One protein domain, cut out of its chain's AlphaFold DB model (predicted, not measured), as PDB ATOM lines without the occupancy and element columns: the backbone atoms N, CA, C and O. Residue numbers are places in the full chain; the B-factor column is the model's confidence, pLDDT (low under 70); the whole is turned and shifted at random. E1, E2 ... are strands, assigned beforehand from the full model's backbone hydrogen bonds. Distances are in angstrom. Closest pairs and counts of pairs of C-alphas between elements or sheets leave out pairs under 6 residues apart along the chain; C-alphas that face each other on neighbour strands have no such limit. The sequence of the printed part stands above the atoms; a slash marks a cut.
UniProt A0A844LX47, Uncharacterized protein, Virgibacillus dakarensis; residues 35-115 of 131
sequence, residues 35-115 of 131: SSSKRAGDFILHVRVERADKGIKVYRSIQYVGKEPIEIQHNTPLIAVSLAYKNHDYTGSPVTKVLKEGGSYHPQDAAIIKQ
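What this domain is: This is residues 35 to 115 of the 131 residues of an uncharacterized protein of Virgibacillus dakarensis (UniProt A0A844LX47). A twisted sheet of four strands, E1, E2, E3 and E6, and a separate two-stranded hairpin, E4 and E5, form an open V, the two coming near each other where E3 ends at Tyr 64 and E5 ends at Leu 99. Residues 77 to 91 make a long loop at the wide end of the V. The printed part has 81 residues with no named helix and six named strands, E1 to E6 in chain order; the class is all strand, and both sheets are antiparallel, in the orders E1 - E2 - E3 - E6 and E4 - E5. The whole is only just compact, close to loose, with a radius of gyration of the C-alphas of 13.7 A, and its outline is elongated, the C-alphas spanning 42 by 26 by 20 A along their three main axes.

Where its parts are: E1, residues 35 to 40, begins at C-alpha 35 (-24.175, -35.097, 32.522). E2, residues 43 to 52, is 28.5 A long, and E3, residues 55 to 64, 30.3 A. E4 is residues 70 to 76, E5 residues 92 to 99, 20.5 A. E6, residues 111 to 113, ends at C-alpha 113 (-12.834, -24.300, 27.646).

How they stand to each other: E1, E2 and E3 form a meander, each strand the antiparallel neighbour of the one before, with N 38 and O 45 at 2.9 A and N 46 and O 61 at 2.8 A. E6 is an edge strand beside E3, with N 58 and O 111 at 2.9 A. In the hairpin E4 and E5, N 72 and O 97 are 2.8 A apart. The closest C-alphas of E3 and E5, Tyr 64 and Leu 99, are 6.5 A apart. E2 and E4 are apart.

The domain as a whole: The C-alphas farthest apart, Asp 53 and Glu 68, are 42.2 A apart. The printed part has no cut. The links E4 to E5 and E5 to E6 are long. Residues 83 to 91 and 115 have pLDDT under 70.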
ATOM      1  N   SER A  35     -24.020 -34.152  33.622       81.94
ATOM      2  CA  SER A  35     -24.175 -35.097  32.522       81.94
ATOM      3  C   SER A  35     -25.545 -34.891  31.886       81.94
ATOM      4  O   SER A  35     -26.533 -34.681  32.590       81.94
ATOM      5  N   SER A  36     -25.604 -34.911  30.561       82.75
ATOM      6  CA  SER A  36     -26.843 -34.826  29.797       82.75
ATOM      7  C   SER A  36     -26.770 -35.765  28.604       82.75
ATOM      8  O   SER A  36     -25.717 -35.912  27.980       82.75
ATOM      9  N   SER A  37     -27.898 -36.388  28.279       85.94
ATOM     10  CA  SER A  37     -28.045 -37.210  27.091       85.94
ATOM     11  C   SER A  37     -29.252 -36.760  26.275       85.94
ATOM     12  O   SER A  37     -30.288 -36.372  26.820       85.94
ATOM     13  N   LYS A  38     -29.118 -36.785  24.948       87.25
ATOM     14  CA  LYS A  38     -30.203 -36.461  24.018       87.25
ATOM     15  C   LYS A  38     -30.337 -37.569  22.989       87.25
ATOM     16  O   LYS A  38     -29.374 -37.895  22.299       87.25
ATOM     17  N   ARG A  39     -31.541 -38.131  22.886       89.75
ATOM     18  CA  ARG A  39     -31.870 -39.163  21.901       89.75
ATOM     19  C   ARG A  39     -32.444 -38.542  20.629       89.75
ATOM     20  O   ARG A  39     -33.298 -37.657  20.701       89.75
ATOM     21  N   ALA A  40     -32.000 -39.034  19.480       88.38
ATOM     22  CA  ALA A  40     -32.556 -38.738  18.168       88.38
ATOM     23  C   ALA A  40     -32.571 -40.032  17.343       88.38
ATOM     24  O   ALA A  40     -31.519 -40.529  16.950       88.38
ATOM     25  N   GLY A  41     -33.762 -40.606  17.139       91.94
ATOM     26  CA  GLY A  41     -33.908 -41.929  16.526       91.94
ATOM     27  C   GLY A  41     -33.127 -43.000  17.297       91.94
ATOM     28  O   GLY A  41     -33.305 -43.163  18.512       91.94
ATOM     29  N   ASP A  42     -32.226 -43.673  16.585       94.81
ATOM     30  CA  ASP A  42     -31.361 -44.741  17.100       94.81
ATOM     31  C   ASP A  42     -30.029 -44.236  17.665       94.81
ATOM     32  O   ASP A  42     -29.142 -45.027  17.980       94.81
ATOM     33  N   PHE A  43     -29.878 -42.923  17.827       93.31
ATOM     34  CA  PHE A  43     -28.669 -42.317  18.370       93.31
ATOM     35  C   PHE A  43     -28.921 -41.660  19.717       93.31
ATOM     36  O   PHE A  43     -29.928 -40.977  19.921       93.31
ATOM     37  N   ILE A  44     -27.961 -41.808  20.623       92.88
ATOM     38  CA  ILE A  44     -27.914 -41.107  21.902       92.88
ATOM     39  C   ILE A  44     -26.610 -40.319  21.955       92.88
ATOM     40  O   ILE A  44     -25.524 -40.893  21.961       92.88
ATOM     41  N   LEU A  45     -26.721 -38.995  21.987       91.56
ATOM     42  CA  LEU A  45     -25.597 -38.103  22.237       91.56
ATOM     43  C   LEU A  45     -25.429 -37.955  23.747       91.56
ATOM     44  O   LEU A  45     -26.353 -37.485  24.410       91.56
ATOM     45  N   HIS A  46     -24.259 -38.300  24.274       90.56
ATOM     46  CA  HIS A  46     -23.889 -38.084  25.670       90.56
ATOM     47  C   HIS A  46     -22.915 -36.914  25.772       90.56
ATOM     48  O   HIS A  46     -21.925 -36.850  25.041       90.56
ATOM     49  N   VAL A  47     -23.179 -35.998  26.699       88.12
ATOM     50  CA  VAL A  47     -22.310 -34.862  27.011       88.12
ATOM     51  C   VAL A  47     -22.091 -34.810  28.514       88.12
ATOM     52  O   VAL A  47     -23.047 -34.730  29.284       88.12
ATOM     53  N   ARG A  48     -20.826 -34.815  28.935       87.75
ATOM     54  CA  ARG A  48     -20.436 -34.652  30.340       87.75
ATOM     55  C   ARG A  48     -19.570 -33.414  30.475       87.75
ATOM     56  O   ARG A  48     -18.609 -33.247  29.732       87.75
ATOM     57  N   VAL A  49     -19.909 -32.551  31.419       86.00
ATOM     58  CA  VAL A  49     -19.173 -31.332  31.737       86.00
ATOM     59  C   VAL A  49     -18.648 -31.449  33.156       86.00
ATOM     60  O   VAL A  49     -19.426 -31.626  34.093       86.00
ATOM     61  N   GLU A  50     -17.335 -31.330  33.293       86.81
ATOM     62  CA  GLU A  50     -16.618 -31.392  34.563       86.81
ATOM     63  C   GLU A  50     -15.892 -30.084  34.855       86.81
ATOM     64  O   GLU A  50     -15.504 -29.330  33.950       86.81
ATOM     65  N   ARG A  51     -15.642 -29.842  36.141       78.06
ATOM     66  CA  ARG A  51     -14.733 -28.784  36.583       78.06
ATOM     67  C   ARG A  51     -13.277 -29.103  36.203       78.06
ATOM     68  O   ARG A  51     -12.821 -30.238  36.301       78.06
ATOM     69  N   ALA A  52     -12.520 -28.074  35.826       79.62
ATOM     70  CA  ALA A  52     -11.063 -28.126  35.708       79.62
ATOM     71  C   ALA A  52     -10.418 -26.909  36.390       79.62
ATOM     72  O   ALA A  52     -11.081 -25.891  36.587       79.62
ATOM     73  N   ASP A  53      -9.119 -26.984  36.703       73.75
ATOM     74  CA  ASP A  53      -8.382 -25.923  37.418       73.75
ATOM     75  C   ASP A  53      -8.529 -24.536  36.774       73.75
ATOM     76  O   ASP A  53      -8.571 -23.515  37.459       73.75
ATOM     77  N   LYS A  54      -8.620 -24.495  35.437       72.56
ATOM     78  CA  LYS A  54      -8.793 -23.276  34.636       72.56
ATOM     79  C   LYS A  54      -9.937 -23.420  33.634       72.56
ATOM     80  O   LYS A  54      -9.718 -23.391  32.423       72.56
ATOM     81  N   GLY A  55     -11.160 -23.559  34.144       76.19
ATOM     82  CA  GLY A  55     -12.382 -23.581  33.345       76.19
ATOM     83  C   GLY A  55     -13.105 -24.917  33.434       76.19
ATOM     84  O   GLY A  55     -13.365 -25.410  34.531       76.19
ATOM     85  N   ILE A  56     -13.490 -25.467  32.283       81.88
ATOM     86  CA  ILE A  56     -14.401 -26.616  32.215       81.88
ATOM     87  C   ILE A  56     -13.871 -27.641  31.213       81.88
ATOM     88  O   ILE A  56     -13.280 -27.268  30.198       81.88
ATOM     89  N   LYS A  57     -14.099 -28.924  31.491       86.94
ATOM     90  CA  LYS A  57     -13.812 -30.039  30.582       86.94
ATOM     91  C   LYS A  57     -15.115 -30.582  30.028       86.94
ATOM     92  O   LYS A  57     -16.025 -30.872  30.797       86.94
ATOM     93  N   VAL A  58     -15.198 -30.742  28.710       85.81
ATOM     94  CA  VAL A  58     -16.395 -31.265  28.041       85.81
ATOM     95  C   VAL A  58     -16.077 -32.561  27.308       85.81
ATOM     96  O   VAL A  58     -15.326 -32.576  26.329       85.81
ATOM     97  N   TYR A  59     -16.685 -33.646  27.769       88.50
ATOM     98  CA  TYR A  59     -16.667 -34.960  27.142       88.50
ATOM     99  C   TYR A  59     -17.914 -35.128  26.286       88.50
ATOM    100  O   TYR A  59     -18.984 -34.610  26.613       88.50
ATOM    101  N   ARG A  60     -17.760 -35.858  25.186       89.31
ATOM    102  CA  ARG A  60     -18.802 -36.048  24.181       89.31
ATOM    103  C   ARG A  60     -18.697 -37.427  23.559       89.31
ATOM    104  O   ARG A  60     -17.593 -37.874  23.249       89.31
ATOM    105  N   SER A  61     -19.833 -38.073  23.357       91.62
ATOM    106  CA  SER A  61     -19.898 -39.345  22.650       91.62
ATOM    107  C   SER A  61     -21.240 -39.557  21.988       91.62
ATOM    108  O   SER A  61     -22.246 -38.988  22.406       91.62
ATOM    109  N   ILE A  62     -21.248 -40.386  20.950       93.19
ATOM    110  CA  ILE A  62     -22.479 -40.865  20.332       93.19
ATOM    111  C   ILE A  62     -22.568 -42.373  20.516       93.19
ATOM    112  O   ILE A  62     -21.597 -43.097  20.294       93.19
ATOM    113  N   GLN A  63     -23.732 -42.835  20.944       94.38
ATOM    114  CA  GLN A  63     -24.075 -44.240  21.062       94.38
ATOM    115  C   GLN A  63     -25.143 -44.573  20.028       94.38
ATOM    116  O   GLN A  63     -26.112 -43.828  19.886       94.38
ATOM    117  N   TYR A  64     -24.973 -45.693  19.337       95.94
ATOM    118  CA  TYR A  64     -25.965 -46.233  18.419       95.94
ATOM    119  C   TYR A  64     -26.688 -47.419  19.067       95.94
ATOM    120  O   TYR A  64     -26.054 -48.311  19.630       95.94
ATOM    121  N   VAL A  65     -28.018 -47.405  19.022       96.00
ATOM    122  CA  VAL A  65     -28.896 -48.419  19.634       96.00
ATOM    123  C   VAL A  65     -29.789 -49.134  18.617       96.00
ATOM    124  O   VAL A  65     -30.698 -49.858  19.014       96.00
ATOM    125  N   GLY A  66     -29.565 -48.913  17.320       92.88
ATOM    126  CA  GLY A  66     -30.257 -49.649  16.266       92.88
ATOM    127  C   GLY A  66     -29.621 -51.016  16.013       92.88
ATOM    128  O   GLY A  66     -28.529 -51.310  16.501       92.88
ATOM    129  N   LYS A  67     -30.331 -51.863  15.264       94.31
ATOM    130  CA  LYS A  67     -29.985 -53.283  15.090       94.31
ATOM    131  C   LYS A  67     -28.932 -53.525  14.013       94.31
ATOM    132  O   LYS A  67     -28.074 -54.390  14.158       94.31
ATOM    133  N   GLU A  68     -29.010 -52.785  12.913       96.00
ATOM    134  CA  GLU A  68     -28.139 -53.006  11.760       96.00
ATOM    135  C   GLU A  68     -26.897 -52.116  11.828       96.00
ATOM    136  O   GLU A  68     -26.983 -50.980  12.288       96.00
ATOM    137  N   PRO A  69     -25.722 -52.590  11.382       95.00
ATOM    138  CA  PRO A  69     -24.553 -51.733  11.280       95.00
ATOM    139  C   PRO A  69     -24.814 -50.553  10.343       95.00
ATOM    140  O   PRO A  69     -25.315 -50.732   9.235       95.00
ATOM    141  N   ILE A  70     -24.402 -49.363  10.763       95.25
ATOM    142  CA  ILE A  70     -24.544 -48.142   9.973       95.25
ATOM    143  C   ILE A  70     -23.209 -47.429   9.830       95.25
ATOM    144  O   ILE A  70     -22.351 -47.491  10.712       95.25
ATOM    145  N   GLU A  71     -23.050 -46.701   8.734       95.00
ATOM    146  CA  GLU A  71     -21.955 -45.759   8.559       95.00
ATOM    147  C   GLU A  71     -22.420 -44.352   8.946       95.00
ATOM    148  O   GLU A  71     -23.459 -43.878   8.491       95.00
ATOM    149  N   ILE A  72     -21.645 -43.683   9.797       91.00
ATOM    150  CA  ILE A  72     -21.818 -42.271  10.119       91.00
ATOM    151  C   ILE A  72     -20.684 -41.460   9.500       91.00
ATOM    152  O   ILE A  72     -19.523 -41.874   9.521       91.00
ATOM    153  N   GLN A  73     -21.022 -40.274   9.002       91.62
ATOM    154  CA  GLN A  73     -20.070 -39.290   8.500       91.62
ATOM    155  C   GLN A  73     -20.297 -37.964   9.226       91.62
ATOM    156  O   GLN A  73     -21.432 -37.505   9.347       91.62
ATOM    157  N   HIS A  74     -19.234 -37.364   9.759       87.25
ATOM    158  CA  HIS A  74     -19.327 -36.095  10.485       87.25
ATOM    159  C   HIS A  74     -18.012 -35.309  10.429       87.25
ATOM    160  O   HIS A  74     -16.941 -35.892  10.303       87.25
ATOM    161  N   ASN A  75     -18.074 -33.988  10.610       85.56
ATOM    162  CA  ASN A  75     -16.875 -33.166  10.800       85.56
ATOM    163  C   ASN A  75     -16.402 -33.202  12.255       85.56
ATOM    164  O   ASN A  75     -17.168 -33.512  13.171       85.56
ATOM    165  N   THR A  76     -15.132 -32.877  12.487       82.50
ATOM    166  CA  THR A  76     -14.585 -32.771  13.844       82.50
ATOM    167  C   THR A  76     -14.600 -31.313  14.329       82.50
ATOM    168  O   THR A  76     -14.304 -30.406  13.552       82.50
ATOM    169  N   PRO A  77     -14.956 -31.046  15.603       82.12
ATOM    170  CA  PRO A  77     -15.360 -31.996  16.645       82.12
ATOM    171  C   PRO A  77     -16.788 -32.557  16.460       82.12
ATOM    172  O   PRO A  77     -17.608 -31.944  15.794       82.12
ATOM    173  N   LEU A  78     -17.105 -33.703  17.087       83.81
ATOM    174  CA  LEU A  78     -18.422 -34.369  16.977       83.81
ATOM    175  C   LEU A  78     -19.572 -33.453  17.416       83.81
ATOM    176  O   LEU A  78     -20.647 -33.454  16.825       83.81
ATOM    177  N   ILE A  79     -19.320 -32.653  18.451       79.50
ATOM    178  CA  ILE A  79     -20.156 -31.519  18.825       79.50
ATOM    179  C   ILE A  79     -19.268 -30.295  18.972       79.50
ATOM    180  O   ILE A  79     -18.163 -30.380  19.516       79.50
ATOM    181  N   ALA A  80     -19.768 -29.156  18.522       76.75
ATOM    182  CA  ALA A  80     -19.142 -27.880  18.787       76.75
ATOM    183  C   ALA A  80     -19.704 -27.302  20.093       76.75
ATOM    184  O   ALA A  80     -20.910 -27.334  20.343       76.75
ATOM    185  N   VAL A  81     -18.817 -26.806  20.953       75.00
ATOM    186  CA  VAL A  81     -19.172 -26.288  22.277       75.00
ATOM    187  C   VAL A  81     -18.652 -24.864  22.386       75.00
ATOM    188  O   VAL A  81     -17.473 -24.621  22.147       75.00
ATOM    189  N   SER A  82     -19.521 -23.930  22.767       70.81
ATOM    190  CA  SER A  82     -19.168 -22.522  22.941       70.81
ATOM    191  C   SER A  82     -19.674 -21.990  24.278       70.81
ATOM    192  O   SER A  82     -20.772 -22.320  24.728       70.81
ATOM    193  N   LEU A  83     -18.856 -21.142  24.901       64.69
ATOM    194  CA  LEU A  83     -19.170 -20.403  26.112       64.69
ATOM    195  C   LEU A  83     -19.205 -18.915  25.725       64.69
ATOM    196  O   LEU A  83     -18.160 -18.314  25.498       64.69
ATOM    197  N   ALA A  84     -20.409 -18.341  25.629       60.09
ATOM    198  CA  ALA A  84     -20.718 -16.929  25.324       60.09
ATOM    199  C   ALA A  84     -20.809 -16.475  23.852       60.09
ATOM    200  O   ALA A  84     -21.421 -15.436  23.612       60.09
ATOM    201  N   TYR A  85     -20.292 -17.217  22.868       56.75
ATOM    202  CA  TYR A  85     -20.414 -16.832  21.451       56.75
ATOM    203  C   TYR A  85     -21.353 -17.766  20.688       56.75
ATOM    204  O   TYR A  85     -21.331 -18.980  20.883       56.75
ATOM    205  N   LYS A  86     -22.176 -17.209  19.795       54.75
ATOM    206  CA  LYS A  86     -23.103 -17.995  18.963       54.75
ATOM    207  C   LYS A  86     -22.385 -18.783  17.860       54.75
ATOM    208  O   LYS A  86     -22.979 -19.700  17.314       54.75
ATOM    209  N   ASN A  87     -21.127 -18.451  17.571       52.09
ATOM    210  CA  ASN A  87     -20.344 -19.118  16.536       52.09
ATOM    211  C   ASN A  87     -19.686 -20.374  17.106       52.09
ATOM    212  O   ASN A  87     -19.035 -20.339  18.151       52.09
ATOM    213  N   HIS A  88     -19.897 -21.483  16.414       58.69
ATOM    214  CA  HIS A  88     -19.300 -22.776  16.692       58.69
ATOM    215  C   HIS A  88     -18.754 -23.309  15.371       58.69
ATOM    216  O   HIS A  88     -19.533 -23.652  14.484       58.69
ATOM    217  N   ASP A  89     -17.430 -23.377  15.258       63.19
ATOM    218  CA  ASP A  89     -16.781 -23.837  14.035       63.19
ATOM    219  C   ASP A  89     -16.426 -25.322  14.155       63.19
ATOM    220  O   ASP A  89     -15.787 -25.763  15.115       63.19
ATOM    221  N   TYR A  90     -16.835 -26.095  13.151       68.62
ATOM    222  CA  TYR A  90     -16.285 -27.420  12.898       68.62
ATOM    223  C   TYR A  90     -14.953 -27.225  12.177       68.62
ATOM    224  O   TYR A  90     -14.921 -26.879  11.001       68.62
ATOM    225  N   THR A  91     -13.856 -27.346  12.916       69.25
ATOM    226  CA  THR A  91     -12.522 -26.932  12.456       69.25
ATOM    227  C   THR A  91     -11.714 -28.048  11.809       69.25
ATOM    228  O   THR A  91     -10.640 -27.779  11.281       69.25
ATOM    229  N   GLY A  92     -12.193 -29.293  11.850       72.44
ATOM    230  CA  GLY A  92     -11.438 -30.436  11.360       72.44
ATOM    231  C   GLY A  92     -12.144 -31.242  10.276       72.44
ATOM    232  O   GLY A  92     -13.333 -31.081   9.999       72.44
ATOM    233  N   SER A  93     -11.358 -32.125   9.664       80.06
ATOM    234  CA  SER A  93     -11.728 -32.916   8.493       80.06
ATOM    235  C   SER A  93     -12.934 -33.835   8.741       80.06
ATOM    236  O   SER A  93     -13.189 -34.217   9.894       80.06
ATOM    237  N   PRO A  94     -13.659 -34.210   7.671       86.00
ATOM    238  CA  PRO A  94     -14.704 -35.218   7.749       86.00
ATOM    239  C   PRO A  94     -14.124 -36.559   8.204       86.00
ATOM    240  O   PRO A  94     -13.022 -36.952   7.816       86.00
ATOM    241  N   VAL A  95     -14.884 -37.259   9.038       89.19
ATOM    242  CA  VAL A  95     -14.559 -38.578   9.570       89.19
ATOM    243  C   VAL A  95     -15.713 -39.520   9.277       89.19
ATOM    244  O   VAL A  95     -16.871 -39.201   9.548       89.19
ATOM    245  N   THR A  96     -15.364 -40.700   8.779       91.81
ATOM    246  CA  THR A  96     -16.286 -41.808   8.536       91.81
ATOM    247  C   THR A  96     -16.088 -42.879   9.600       91.81
ATOM    248  O   THR A  96     -14.958 -43.280   9.891       91.81
ATOM    249  N   LYS A  97     -17.180 -43.365  10.196       93.00
ATOM    250  CA  LYS A  97     -17.135 -44.426  11.204       93.00
ATOM    251  C   LYS A  97     -18.315 -45.374  11.057       93.00
ATOM    252  O   LYS A  97     -19.452 -44.938  10.974       93.00
ATOM    253  N   VAL A  98     -18.054 -46.676  11.126       95.38
ATOM    254  CA  VAL A  98     -19.115 -47.686  11.223       95.38
ATOM    255  C   VAL A  98     -19.464 -47.928  12.692       95.38
ATOM    256  O   VAL A  98     -18.571 -48.199  13.504       95.38
ATOM    257  N   LEU A  99     -20.751 -47.840  13.027       94.94
ATOM    258  CA  LEU A  99     -21.309 -48.186  14.334       94.94
ATOM    259  C   LEU A  99     -22.146 -49.460  14.223       94.94
ATOM    260  O   LEU A  99     -22.867 -49.664  13.253       94.94
ATOM    261  N   LYS A 100     -22.031 -50.318  15.236       95.31
ATOM    262  CA  LYS A 100     -22.839 -51.533  15.408       95.31
ATOM    263  C   LYS A 100     -23.780 -51.345  16.593       95.31
ATOM    264  O   LYS A 100     -23.572 -50.418  17.378       95.31
ATOM    265  N   GLU A 101     -24.769 -52.221  16.733       94.06
ATOM    266  CA  GLU A 101     -25.703 -52.219  17.864       94.06
ATOM    267  C   GLU A 101     -24.971 -52.096  19.212       94.06
ATOM    268  O   GLU A 101     -23.994 -52.798  19.480       94.06
ATOM    269  N   GLY A 102     -25.403 -51.139  20.037       90.44
ATOM    270  CA  GLY A 102     -24.797 -50.829  21.336       90.44
ATOM    271  C   GLY A 102     -23.447 -50.102  21.265       90.44
ATOM    272  O   GLY A 102     -22.907 -49.702  22.299       90.44
ATOM    273  N   GLY A 103     -22.896 -49.897  20.069       91.25
ATOM    274  CA  GLY A 103     -21.601 -49.271  19.843       91.25
ATOM    275  C   GLY A 103     -21.575 -47.810  20.283       91.25
ATOM    276  O   GLY A 103     -22.490 -47.039  20.000       91.25
ATOM    277  N   SER A 104     -20.490 -47.421  20.954       91.12
ATOM    278  CA  SER A 104     -20.249 -46.043  21.385       91.12
ATOM    279  C   SER A 104     -18.968 -45.498  20.775       91.12
ATOM    280  O   SER A 104     -17.948 -46.186  20.713       91.12
ATOM    281  N   TYR A 105     -19.009 -44.242  20.349       92.25
ATOM    282  CA  TYR A 105     -17.922 -43.596  19.637       92.25
ATOM    283  C   TYR A 105     -17.528 -42.266  20.278       92.25
ATOM    284  O   TYR A 105     -18.363 -41.397  20.538       92.25
ATOM    285  N   HIS A 106     -16.222 -42.146  20.526       90.50
ATOM    286  CA  HIS A 106     -15.568 -41.089  21.298       90.50
ATOM    287  C   HIS A 106     -14.401 -40.502  20.485       90.50
ATOM    288  O   HIS A 106     -13.244 -40.788  20.779       90.50
ATOM    289  N   PRO A 107     -14.672 -39.744  19.412       81.69
ATOM    290  CA  PRO A 107     -13.630 -39.357  18.460       81.69
ATOM    291  C   PRO A 107     -12.564 -38.407  18.988       81.69
ATOM    292  O   PRO A 107     -11.543 -38.233  18.333       81.69
ATOM    293  N   GLN A 108     -12.828 -37.704  20.086       83.38
ATOM    294  CA  GLN A 108     -11.954 -36.641  20.550       83.38
ATOM    295  C   GLN A 108     -11.850 -36.627  22.072       83.38
ATOM    296  O   GLN A 108     -12.842 -36.844  22.772       83.38
ATOM    297  N   ASP A 109     -10.676 -36.234  22.559       84.19
ATOM    298  CA  ASP A 109     -10.437 -35.949  23.970       84.19
ATOM    299  C   ASP A 109     -11.309 -34.801  24.488       84.19
ATOM    300  O   ASP A 109     -11.869 -33.998  23.729       84.19
ATOM    301  N   ALA A 110     -11.411 -34.703  25.815       84.06
ATOM    302  CA  ALA A 110     -12.172 -33.656  26.482       84.06
ATOM    303  C   ALA A 110     -11.747 -32.257  26.005       84.06
ATOM    304  O   ALA A 110     -10.573 -31.891  26.058       84.06
ATOM    305  N   ALA A 111     -12.714 -31.450  25.566       82.12
ATOM    306  CA  ALA A 111     -12.449 -30.066  25.196       82.12
ATOM    307  C   ALA A 111     -12.282 -29.230  26.469       82.12
ATOM    308  O   ALA A 111     -13.166 -29.232  27.329       82.12
ATOM    309  N   ILE A 112     -11.160 -28.517  26.594       81.81
ATOM    310  CA  ILE A 112     -10.911 -27.599  27.711       81.81
ATOM    311  C   ILE A 112     -11.330 -26.199  27.280       81.81
ATOM    312  O   ILE A 112     -10.679 -25.580  26.438       81.81
ATOM    313  N   ILE A 113     -12.391 -25.674  27.889       77.69
ATOM    314  CA  ILE A 113     -12.834 -24.300  27.646       77.69
ATOM    315  C   ILE A 113     -12.377 -23.447  28.823       77.69
ATOM    316  O   ILE A 113     -12.866 -23.583  29.948       77.69
ATOM    317  N   LYS A 114     -11.416 -22.562  28.547       75.12
ATOM    318  CA  LYS A 114     -10.940 -21.571  29.512       75.12
ATOM    319  C   LYS A 114     -12.020 -20.517  29.703       75.12
ATOM    320  O   LYS A 114     -12.503 -19.930  28.736       75.12
ATOM    321  N   GLN A 115     -12.380 -20.245  30.947       67.19
ATOM    322  CA  GLN A 115     -13.258 -19.124  31.245       67.19
ATOM    323  C   GLN A 115     -12.484 -17.817  31.143       67.19
ATOM    324  O   GLN A 115     -11.420 -17.662  31.739       67.19
TER     325      GLN A 115